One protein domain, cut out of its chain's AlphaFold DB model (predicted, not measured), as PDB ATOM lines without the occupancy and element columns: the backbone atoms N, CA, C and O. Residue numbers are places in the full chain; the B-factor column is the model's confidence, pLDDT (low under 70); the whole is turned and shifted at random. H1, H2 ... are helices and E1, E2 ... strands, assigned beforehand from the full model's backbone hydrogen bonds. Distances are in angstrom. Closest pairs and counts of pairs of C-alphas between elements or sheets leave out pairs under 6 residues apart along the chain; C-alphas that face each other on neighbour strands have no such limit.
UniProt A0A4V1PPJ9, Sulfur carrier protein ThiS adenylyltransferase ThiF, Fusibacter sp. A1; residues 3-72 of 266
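What this domain is: This is residues 3 to 72 of the 266 residues of the protein "Sulfur carrier protein ThiS adenylyltransferase ThiF" of Fusibacter sp. A1 (UniProt A0A4V1PPJ9). A small, strongly twisted sheet of four strands has one helix packed on each face, H1 on one and H2 on the other. The long link from E3 to E4, residues 34 to 48, loops round on the H1 side. The 70 printed residues hold E1, E2, H1, E3, E4 and H2 in chain order, a mixed class of helices and strands. The sheet, mixed, runs E2 E1 E4 E3. The whole is compact, with a radius of gyration of the C-alphas of 10.9 A and spans of 27 by 23 by 19 A.

Where its parts are: E4, residues 49 to 53, is 13.3 A long. Beside it are E3, residues 30 to 33, 10.4 A, and E1, residues 3 to 5, which begins at C-alpha 3 (149.447, 133.182, 192.312). E2 is residues 8 to 11, 10.1 A. H1, residues 17 to 24, is 10.3 A long; H2, residues 61 to 71, is 15.5 A long and ends at C-alpha 71 (142.012, 126.732, 177.939).

How they stand to each other: E4 and E3 form an antiparallel hairpin, with N 32 and O 51 at 2.9 A. E1 is parallel to E4, with N 50 and O 4 at 2.8 A. E2 and E1 form another antiparallel hairpin, with N 5 and O 8 at 2.7 A. H1 is on the sheet at a height of 9.8 A; its closest C-alpha pair with E4 is Arg 21 and Leu 52, 7.2 A. H2 is on the opposite face at 9.4 A; its closest C-alpha pair with E4 is Val 51 and Leu 67, 7.4 A. E2, H1 and E3 make a split strand-helix-strand unit, two strands of one sheet joined through a helix, with E1 and E4 between them in the sheet, and its crossover is right-handed. In H1 and H2 every O i to N i+4 pair is within hydrogen-bond range.

The domain as a whole: The C-alphas farthest apart, Asp 46 and Gly 56, are 29.8 A apart. The printed part has no cut. The link E3 to E4 is long. Residues 70 to 72 have pLDDT under 70.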
ATOM      1  N   ILE A   3     150.541 133.332 193.269       93.69
ATOM      2  CA  ILE A   3     149.447 133.182 192.312       93.69
ATOM      3  C   ILE A   3     149.905 133.743 190.979       93.69
ATOM      4  O   ILE A   3     150.511 134.814 190.930       93.69
ATOM      5  N   LYS A   4     149.591 133.054 189.885       90.31
ATOM      6  CA  LYS A   4     149.742 133.623 188.548       90.31
ATOM      7  C   LYS A   4     148.444 134.330 188.180       90.31
ATOM      8  O   LYS A   4     147.484 133.707 187.742       90.31
ATOM      9  N   TYR A   5     148.405 135.636 188.398       90.88
ATOM     10  CA  TYR A   5     147.240 136.473 188.162       90.88
ATOM     11  C   TYR A   5     147.307 137.157 186.800       90.88
ATOM     12  O   TYR A   5     148.213 137.951 186.547       90.88
ATOM     13  N   ASN A   6     146.336 136.875 185.925       87.06
ATOM     14  CA  ASN A   6     146.226 137.487 184.594       87.06
ATOM     15  C   ASN A   6     147.521 137.388 183.747       87.06
ATOM     16  O   ASN A   6     147.729 138.209 182.855       87.06
ATOM     17  N   GLY A   7     148.356 136.371 184.007       80.94
ATOM     18  CA  GLY A   7     149.662 136.146 183.369       80.94
ATOM     19  C   GLY A   7     150.879 136.467 184.251       80.94
ATOM     20  O   GLY A   7     151.939 135.877 184.049       80.94
ATOM     21  N   CYS A   8     150.721 137.300 185.283       85.56
ATOM     22  CA  CYS A   8     151.807 137.782 186.141       85.56
ATOM     23  C   CYS A   8     151.877 137.030 187.474       85.56
ATOM     24  O   CYS A   8     150.861 136.827 188.133       85.56
ATOM     25  N   ILE A   9     153.080 136.668 187.928       90.50
ATOM     26  CA  ILE A   9     153.260 136.062 189.256       90.50
ATOM     27  C   ILE A   9     153.192 137.155 190.327       90.50
ATOM     28  O   ILE A   9     153.968 138.109 190.288       90.50
ATOM     29  N   ILE A  10     152.296 136.987 191.298       93.25
ATOM     30  CA  ILE A  10     152.143 137.867 192.459       93.25
ATOM     31  C   ILE A  10     152.135 137.062 193.761       93.25
ATOM     32  O   ILE A  10     151.727 135.902 193.790       93.25
ATOM     33  N   GLU A  11     152.548 137.692 194.857       94.56
ATOM     34  CA  GLU A  11     152.306 137.170 196.202       94.56
ATOM     35  C   GLU A  11     150.928 137.625 196.680       94.56
ATOM     36  O   GLU A  11     150.629 138.819 196.687       94.56
ATOM     37  N   SER A  12     150.095 136.676 197.100       90.88
ATOM     38  CA  SER A  12     148.776 136.951 197.665       90.88
ATOM     39  C   SER A  12     148.598 136.295 199.033       90.88
ATOM     40  O   SER A  12     149.092 135.191 199.292       90.88
ATOM     41  N   SER A  13     147.894 136.998 199.919       91.81
ATOM     42  CA  SER A  13     147.422 136.499 201.215       91.81
ATOM     43  C   SER A  13     145.947 136.085 201.190       91.81
ATOM     44  O   SER A  13     145.435 135.615 202.206       91.81
ATOM     45  N   SER A  14     145.258 136.255 200.055       91.75
ATOM     46  CA  SER A  14     143.865 135.844 199.885       91.75
ATOM     47  C   SER A  14     143.737 134.326 199.964       91.75
ATOM     48  O   SER A  14     144.498 133.596 199.335       91.75
ATOM     49  N   ILE A  15     142.760 133.861 200.737       91.31
ATOM     50  CA  ILE A  15     142.492 132.430 200.947       91.31
ATOM     51  C   ILE A  15     141.491 131.870 199.937       91.31
ATOM     52  O   ILE A  15     141.490 130.675 199.662       91.31
ATOM     53  N   ASP A  16     140.633 132.732 199.398       94.25
ATOM     54  CA  ASP A  16     139.560 132.371 198.486       94.25
ATOM     55  C   ASP A  16     139.494 133.336 197.301       94.25
ATOM     56  O   ASP A  16     140.045 134.446 197.314       94.25
ATOM     57  N   LEU A  17     138.808 132.900 196.250       93.81
ATOM     58  CA  LEU A  17     138.681 133.671 195.024       93.81
ATOM     59  C   LEU A  17     137.877 134.959 195.230       93.81
ATOM     60  O   LEU A  17     138.152 135.958 194.569       93.81
ATOM     61  N   LYS A  18     136.921 134.976 196.168       94.62
ATOM     62  CA  LYS A  18     136.147 136.173 196.523       94.62
ATOM     63  C   LYS A  18     137.037 137.294 197.045       94.62
ATOM     64  O   LYS A  18     136.979 138.407 196.530       94.62
ATOM     65  N   SER A  19     137.827 137.019 198.078       94.69
ATOM     66  CA  SER A  19     138.727 137.991 198.701       94.69
ATOM     67  C   SER A  19     139.813 138.430 197.728       94.69
ATOM     68  O   SER A  19     140.124 139.616 197.662       94.69
ATOM     69  N   PHE A  20     140.325 137.502 196.916       95.19
ATOM     70  CA  PHE A  20     141.270 137.808 195.847       95.19
ATOM     71  C   PHE A  20     140.667 138.762 194.807       95.19
ATOM     72  O   PHE A  20     141.264 139.779 194.461       95.19
ATOM     73  N   ARG A  21     139.443 138.483 194.350       94.50
ATOM     74  CA  ARG A  21     138.711 139.329 193.403       94.50
ATOM     75  C   ARG A  21     138.437 140.715 193.964       94.50
ATOM     76  O   ARG A  21     138.749 141.688 193.300       94.50
ATOM     77  N   LEU A  22     137.913 140.818 195.183       93.38
ATOM     78  CA  LEU A  22     137.651 142.114 195.822       93.38
ATOM     79  C   LEU A  22     138.922 142.967 195.969       93.38
ATOM     80  O   LEU A  22     138.843 144.187 195.899       93.38
ATOM     81  N   LEU A  23     140.086 142.334 196.152       93.50
ATOM     82  CA  LEU A  23     141.367 143.028 196.263       93.50
ATOM     83  C   LEU A  23     141.913 143.509 194.909       93.50
ATOM     84  O   LEU A  23     142.488 144.595 194.839       93.50
ATOM     85  N   HIS A  24     141.778 142.700 193.856       90.94
ATOM     86  CA  HIS A  24     142.458 142.935 192.578       90.94
ATOM     87  C   HIS A  24     141.551 143.476 191.466       90.94
ATOM     88  O   HIS A  24     142.001 144.290 190.663       90.94
ATOM     89  N   ASP A  25     140.294 143.038 191.405       88.44
ATOM     90  CA  ASP A  25     139.304 143.484 190.421       88.44
ATOM     91  C   ASP A  25     137.877 143.197 190.929       88.44
ATOM     92  O   ASP A  25     137.246 142.197 190.574       88.44
ATOM     93  N   GLU A  26     137.362 144.075 191.799       90.75
ATOM     94  CA  GLU A  26     136.015 143.964 192.387       90.75
ATOM     95  C   GLU A  26     134.902 143.947 191.325       90.75
ATOM     96  O   GLU A  26     133.820 143.398 191.544       90.75
ATOM     97  N   ASP A  27     135.178 144.514 190.158       89.88
ATOM     98  CA  ASP A  27     134.251 144.613 189.042       89.88
ATOM     99  C   ASP A  27     134.231 143.354 188.160       89.88
ATOM    100  O   ASP A  27     133.362 143.235 187.289       89.88
ATOM    101  N   ALA A  28     135.186 142.434 188.337       89.00
ATOM    102  CA  ALA A  28     135.247 141.209 187.560       89.00
ATOM    103  C   ALA A  28     134.058 140.295 187.879       89.00
ATOM    104  O   ALA A  28     133.749 140.003 189.037       89.00
ATOM    105  N   ASP A  29     133.412 139.797 186.831       89.44
ATOM    106  CA  ASP A  29     132.254 138.903 186.895       89.44
ATOM    107  C   ASP A  29     132.493 137.577 186.150       89.44
ATOM    108  O   ASP A  29     131.698 136.635 186.258       89.44
ATOM    109  N   ILE A  30     133.611 137.482 185.427       85.38
ATOM    110  CA  ILE A  30     134.168 136.253 184.875       85.38
ATOM    111  C   ILE A  30     135.420 135.896 185.671       85.38
ATOM    112  O   ILE A  30     136.320 136.714 185.860       85.38
ATOM    113  N   ARG A  31     135.463 134.641 186.114       90.56
ATOM    114  CA  ARG A  31     136.499 134.091 186.980       90.56
ATOM    115  C   ARG A  31     136.933 132.741 186.441       90.56
ATOM    116  O   ARG A  31     136.098 131.841 186.317       90.56
ATOM    117  N   TYR A  32     138.217 132.602 186.151       88.62
ATOM    118  CA  TYR A  32     138.830 131.313 185.862       88.62
ATOM    119  C   TYR A  32     139.913 131.012 186.886       88.62
ATOM    120  O   TYR A  32     140.662 131.909 187.269       88.62
ATOM    121  N   VAL A  33     139.997 129.748 187.290       88.75
ATOM    122  CA  VAL A  33     141.139 129.203 188.019       88.75
ATOM    123  C   VAL A  33     141.637 127.978 187.261       88.75
ATOM    124  O   VAL A  33     140.845 127.092 186.930       88.75
ATOM    125  N   ASN A  34     142.927 127.953 186.925       85.00
ATOM    126  CA  ASN A  34     143.585 126.863 186.192       85.00
ATOM    127  C   ASN A  34     142.860 126.482 184.881       85.00
ATOM    128  O   ASN A  34     142.730 125.307 184.548       85.00
ATOM    129  N   GLY A  35     142.329 127.480 184.162       79.12
ATOM    130  CA  GLY A  35     141.611 127.302 182.889       79.12
ATOM    131  C   GLY A  35     140.113 126.989 183.001       79.12
ATOM    132  O   GLY A  35     139.399 127.036 181.995       79.12
ATOM    133  N   PHE A  36     139.594 126.738 184.206       83.00
ATOM    134  CA  PHE A  36     138.192 126.372 184.439       83.00
ATOM    135  C   PHE A  36     137.415 127.484 185.133       83.00
ATOM    136  O   PHE A  36     137.968 128.245 185.922       83.00
ATOM    137  N   SER A  37     136.122 127.613 184.817       88.38
ATOM    138  CA  SER A  37     135.263 128.604 185.476       88.38
ATOM    139  C   SER A  37     135.186 128.294 186.966       88.38
ATOM    140  O   SER A  37     134.893 127.157 187.332       88.38
ATOM    141  N   ALA A  38     135.399 129.301 187.806       89.94
ATOM    142  CA  ALA A  38     135.434 129.135 189.254       89.94
ATOM    143  C   ALA A  38     134.418 130.042 189.960       89.94
ATOM    144  O   ALA A  38     134.070 131.128 189.482       89.94
ATOM    145  N   CYS A  39     133.937 129.565 191.105       91.19
ATOM    146  CA  CYS A  39     133.050 130.299 191.996       91.19
ATOM    147  C   CYS A  39     133.857 131.049 193.066       91.19
ATOM    148  O   CYS A  39     135.017 130.739 193.325       91.19
ATOM    149  N   ASP A  40     133.234 132.054 193.679       90.00
ATOM    150  CA  ASP A  40     133.856 132.931 194.682       90.00
ATOM    151  C   ASP A  40     134.356 132.168 195.932       90.00
ATOM    152  O   ASP A  40     135.268 132.631 196.610       90.00
ATOM    153  N   ASP A  41     133.791 130.998 196.223       91.44
ATOM    154  CA  ASP A  41     134.156 130.107 197.329       91.44
ATOM    155  C   ASP A  41     135.344 129.177 197.025       91.44
ATOM    156  O   ASP A  41     135.757 128.407 197.893       91.44
ATOM    157  N   TYR A  42     135.916 129.242 195.818       94.44
ATOM    158  CA  TYR A  42     137.112 128.475 195.481       94.44
ATOM    159  C   TYR A  42     138.279 128.865 196.398       94.44
ATOM    160  O   TYR A  42     138.660 130.035 196.453       94.44
ATOM    161  N   LEU A  43     138.857 127.879 197.087       96.06
ATOM    162  CA  LEU A  43     140.017 128.060 197.960       96.06
ATOM    163  C   LEU A  43     141.300 128.072 197.133       96.06
ATOM    164  O   LEU A  43     141.618 127.079 196.479       96.06
ATOM    165  N   LEU A  44     142.031 129.183 197.190       95.12
ATOM    166  CA  LEU A  44     143.264 129.366 196.431       95.12
ATOM    167  C   LEU A  44     144.409 128.535 197.013       95.12
ATOM    168  O   LEU A  44     144.562 128.405 198.232       95.12
ATOM    169  N   GLN A  45     145.234 128.004 196.120       95.00
ATOM    170  CA  GLN A  45     146.434 127.236 196.419       95.00
ATOM    171  C   GLN A  45     147.674 127.918 195.833       95.00
ATOM    172  O   GLN A  45     147.605 128.673 194.862       95.00
ATOM    173  N   ASP A  46     148.842 127.644 196.424       93.94
ATOM    174  CA  ASP A  46     150.116 128.102 195.862       93.94
ATOM    175  C   ASP A  46     150.295 127.535 194.448       93.94
ATOM    176  O   ASP A  46     150.206 126.326 194.242       93.94
ATOM    177  N   GLY A  47     150.554 128.415 193.487       90.19
ATOM    178  CA  GLY A  47     150.713 128.073 192.078       90.19
ATOM    179  C   GLY A  47     149.445 128.181 191.232       90.19
ATOM    180  O   GLY A  47     149.561 128.023 190.019       90.19
ATOM    181  N   ASP A  48     148.277 128.480 191.814       91.88
ATOM    182  CA  ASP A  48     147.052 128.644 191.026       91.88
ATOM    183  C   ASP A  48     147.188 129.762 189.980       91.88
ATOM    184  O   ASP A  48     147.734 130.843 190.234       91.88
ATOM    185  N   GLU A  49     146.638 129.504 188.795       89.06
ATOM    186  CA  GLU A  49     146.480 130.493 187.735       89.06
ATOM    187  C   GLU A  49     145.088 131.118 187.833       89.06
ATOM    188  O   GLU A  49     144.088 130.464 187.541       89.06
ATOM    189  N   VAL A  50     145.010 132.385 188.237       90.44
ATOM    190  CA  VAL A  50     143.747 133.108 188.409       90.44
ATOM    191  C   VAL A  50     143.581 134.116 187.282       90.44
ATOM    192  O   VAL A  50     144.442 134.968 187.060       90.44
ATOM    193  N   VAL A  51     142.432 134.073 186.608       88.88
ATOM    194  CA  VAL A  51     142.051 135.090 185.626       88.88
ATOM    195  C   VAL A  51     140.741 135.750 186.016       88.88
ATOM    196  O   VAL A  51     139.710 135.087 186.157       88.88
ATOM    197  N   LEU A  52     140.784 137.075 186.155       90.12
ATOM    198  CA  LEU A  52     139.631 137.918 186.452       90.12
ATOM    199  C   LEU A  52     139.369 138.851 185.275       90.12
ATOM    200  O   LEU A  52     140.281 139.525 184.793       90.12
ATOM    201  N   ILE A  53     138.124 138.864 184.801       89.12
ATOM    202  CA  ILE A  53     137.697 139.681 183.664       89.12
ATOM    203  C   ILE A  53     136.322 140.270 183.961       89.12
ATOM    204  O   ILE A  53     135.443 139.594 184.500       89.12
ATOM    205  N   LYS A  54     136.109 141.507 183.518       89.25
ATOM    206  CA  LYS A  54     134.784 142.124 183.433       89.25
ATOM    207  C   LYS A  54     134.166 141.907 182.050       89.25
ATOM    208  O   LYS A  54     134.765 142.285 181.039       89.25
ATOM    209  N   ARG A  55     132.948 141.363 181.981       86.75
ATOM    210  CA  ARG A  55     132.174 141.228 180.733       86.75
ATOM    211  C   ARG A  55     132.111 142.548 179.971       86.75
ATOM    212  O   ARG A  55     131.925 143.620 180.542       86.75
ATOM    213  N   GLY A  56     132.254 142.453 178.651       84.62
ATOM    214  CA  GLY A  56     132.211 143.604 177.748       84.62
ATOM    215  C   GLY A  56     133.494 144.441 177.705       84.62
ATOM    216  O   GLY A  56     133.595 145.317 176.851       84.62
ATOM    217  N   ARG A  57     134.496 144.170 178.556       85.31
ATOM    218  CA  ARG A  57     135.831 144.773 178.438       85.31
ATOM    219  C   ARG A  57     136.774 143.810 177.722       85.31
ATOM    220  O   ARG A  57     136.866 142.640 178.082       85.31
ATOM    221  N   LYS A  58     137.485 144.308 176.707       82.06
ATOM    222  CA  LYS A  58     138.551 143.547 176.046       82.06
ATOM    223  C   LYS A  58     139.717 143.382 177.036       82.06
ATOM    224  O   LYS A  58     140.202 144.407 177.519       82.06
ATOM    225  N   PRO A  59     140.163 142.151 177.346       82.50
ATOM    226  CA  PRO A  59     141.347 141.939 178.173       82.50
ATOM    227  C   PRO A  59     142.600 142.541 177.528       82.50
ATOM    228  O   PRO A  59     142.630 142.792 176.317       82.50
ATOM    229  N   SER A  60     143.650 142.740 178.327       83.06
ATOM    230  CA  SER A  60     144.973 143.048 177.782       83.06
ATOM    231  C   SER A  60     145.455 141.899 176.890       83.06
ATOM    232  O   SER A  60     144.947 140.777 176.967       83.06
ATOM    233  N   SER A  61     146.452 142.167 176.050       78.19
ATOM    234  CA  SER A  61     146.974 141.135 175.159       78.19
ATOM    235  C   SER A  61     147.579 139.944 175.887       78.19
ATOM    236  O   SER A  61     147.309 138.805 175.528       78.19
ATOM    237  N   GLU A  62     148.324 140.220 176.950       77.81
ATOM    238  CA  GLU A  62     148.922 139.207 177.813       77.81
ATOM    239  C   GLU A  62     147.854 138.361 178.515       77.81
ATOM    240  O   GLU A  62     147.934 137.135 178.521       77.81
ATOM    241  N   THR A  63     146.788 138.989 179.025       80.00
ATOM    242  CA  THR A  63     145.678 138.261 179.651       80.00
ATOM    243  C   THR A  63     144.896 137.429 178.634       80.00
ATOM    244  O   THR A  63     144.504 136.304 178.941       80.00
ATOM    245  N   LEU A  64     144.668 137.946 177.421       80.06
ATOM    246  CA  LEU A  64     143.972 137.206 176.367       80.06
ATOM    247  C   LEU A  64     144.784 135.990 175.911       80.06
ATOM    248  O   LEU A  64     144.233 134.896 175.803       80.06
ATOM    249  N   GLU A  65     146.086 136.165 175.697       77.50
ATOM    250  CA  GLU A  65     146.995 135.072 175.366       77.50
ATOM    251  C   GLU A  65     147.052 134.032 176.491       77.50
ATOM    252  O   GLU A  65     146.890 132.841 176.237       77.50
ATOM    253  N   HIS A  66     147.178 134.470 177.746       77.69
ATOM    254  CA  HIS A  66     147.171 133.575 178.898       77.69
ATOM    255  C   HIS A  66     145.863 132.780 179.018       77.69
ATOM    256  O   HIS A  66     145.891 131.583 179.290       77.69
ATOM    257  N   LEU A  67     144.711 133.399 178.746       78.31
ATOM    258  CA  LEU A  67     143.422 132.704 178.713       78.31
ATOM    259  C   LEU A  67     143.369 131.633 177.630       78.31
ATOM    260  O   LEU A  67     142.902 130.525 177.890       78.31
ATOM    261  N   MET A  68     143.849 131.956 176.429       75.31
ATOM    262  CA  MET A  68     143.955 130.988 175.340       75.31
ATOM    263  C   MET A  68     144.882 129.835 175.736       75.31
ATOM    264  O   MET A  68     144.525 128.678 175.537       75.31
ATOM    265  N   ALA A  69     146.015 130.143 176.369       73.88
ATOM    266  CA  ALA A  69     146.953 129.156 176.884       73.88
ATOM    267  C   ALA A  69     146.349 128.270 177.980       73.88
ATOM    268  O   ALA A  69     146.578 127.073 177.953       73.88
ATOM    269  N   SER A  70     145.562 128.834 178.904       68.88
ATOM    270  CA  SER A  70     144.943 128.107 180.027       68.88
ATOM    271  C   SER A  70     143.794 127.188 179.601       68.88
ATOM    272  O   SER A  70     143.490 126.207 180.273       68.88
ATOM    273  N   ARG A  71     143.123 127.521 178.490       69.00
ATOM    274  CA  ARG A  71     142.012 126.732 177.939       69.00
ATOM    275  C   ARG A  71     142.483 125.640 176.995       69.00
ATOM    276  O   ARG A  71     141.762 124.668 176.778       69.00
ATOM    277  N   HIS A  72     143.669 125.802 176.428       66.56
ATOM    278  CA  HIS A  72     144.395 124.704 175.821       66.56
ATOM    279  C   HIS A  72     145.181 123.971 176.912       66.56
ATOM    280  O   HIS A  72     145.547 124.542 177.932       66.56
TER     281      HIS A  72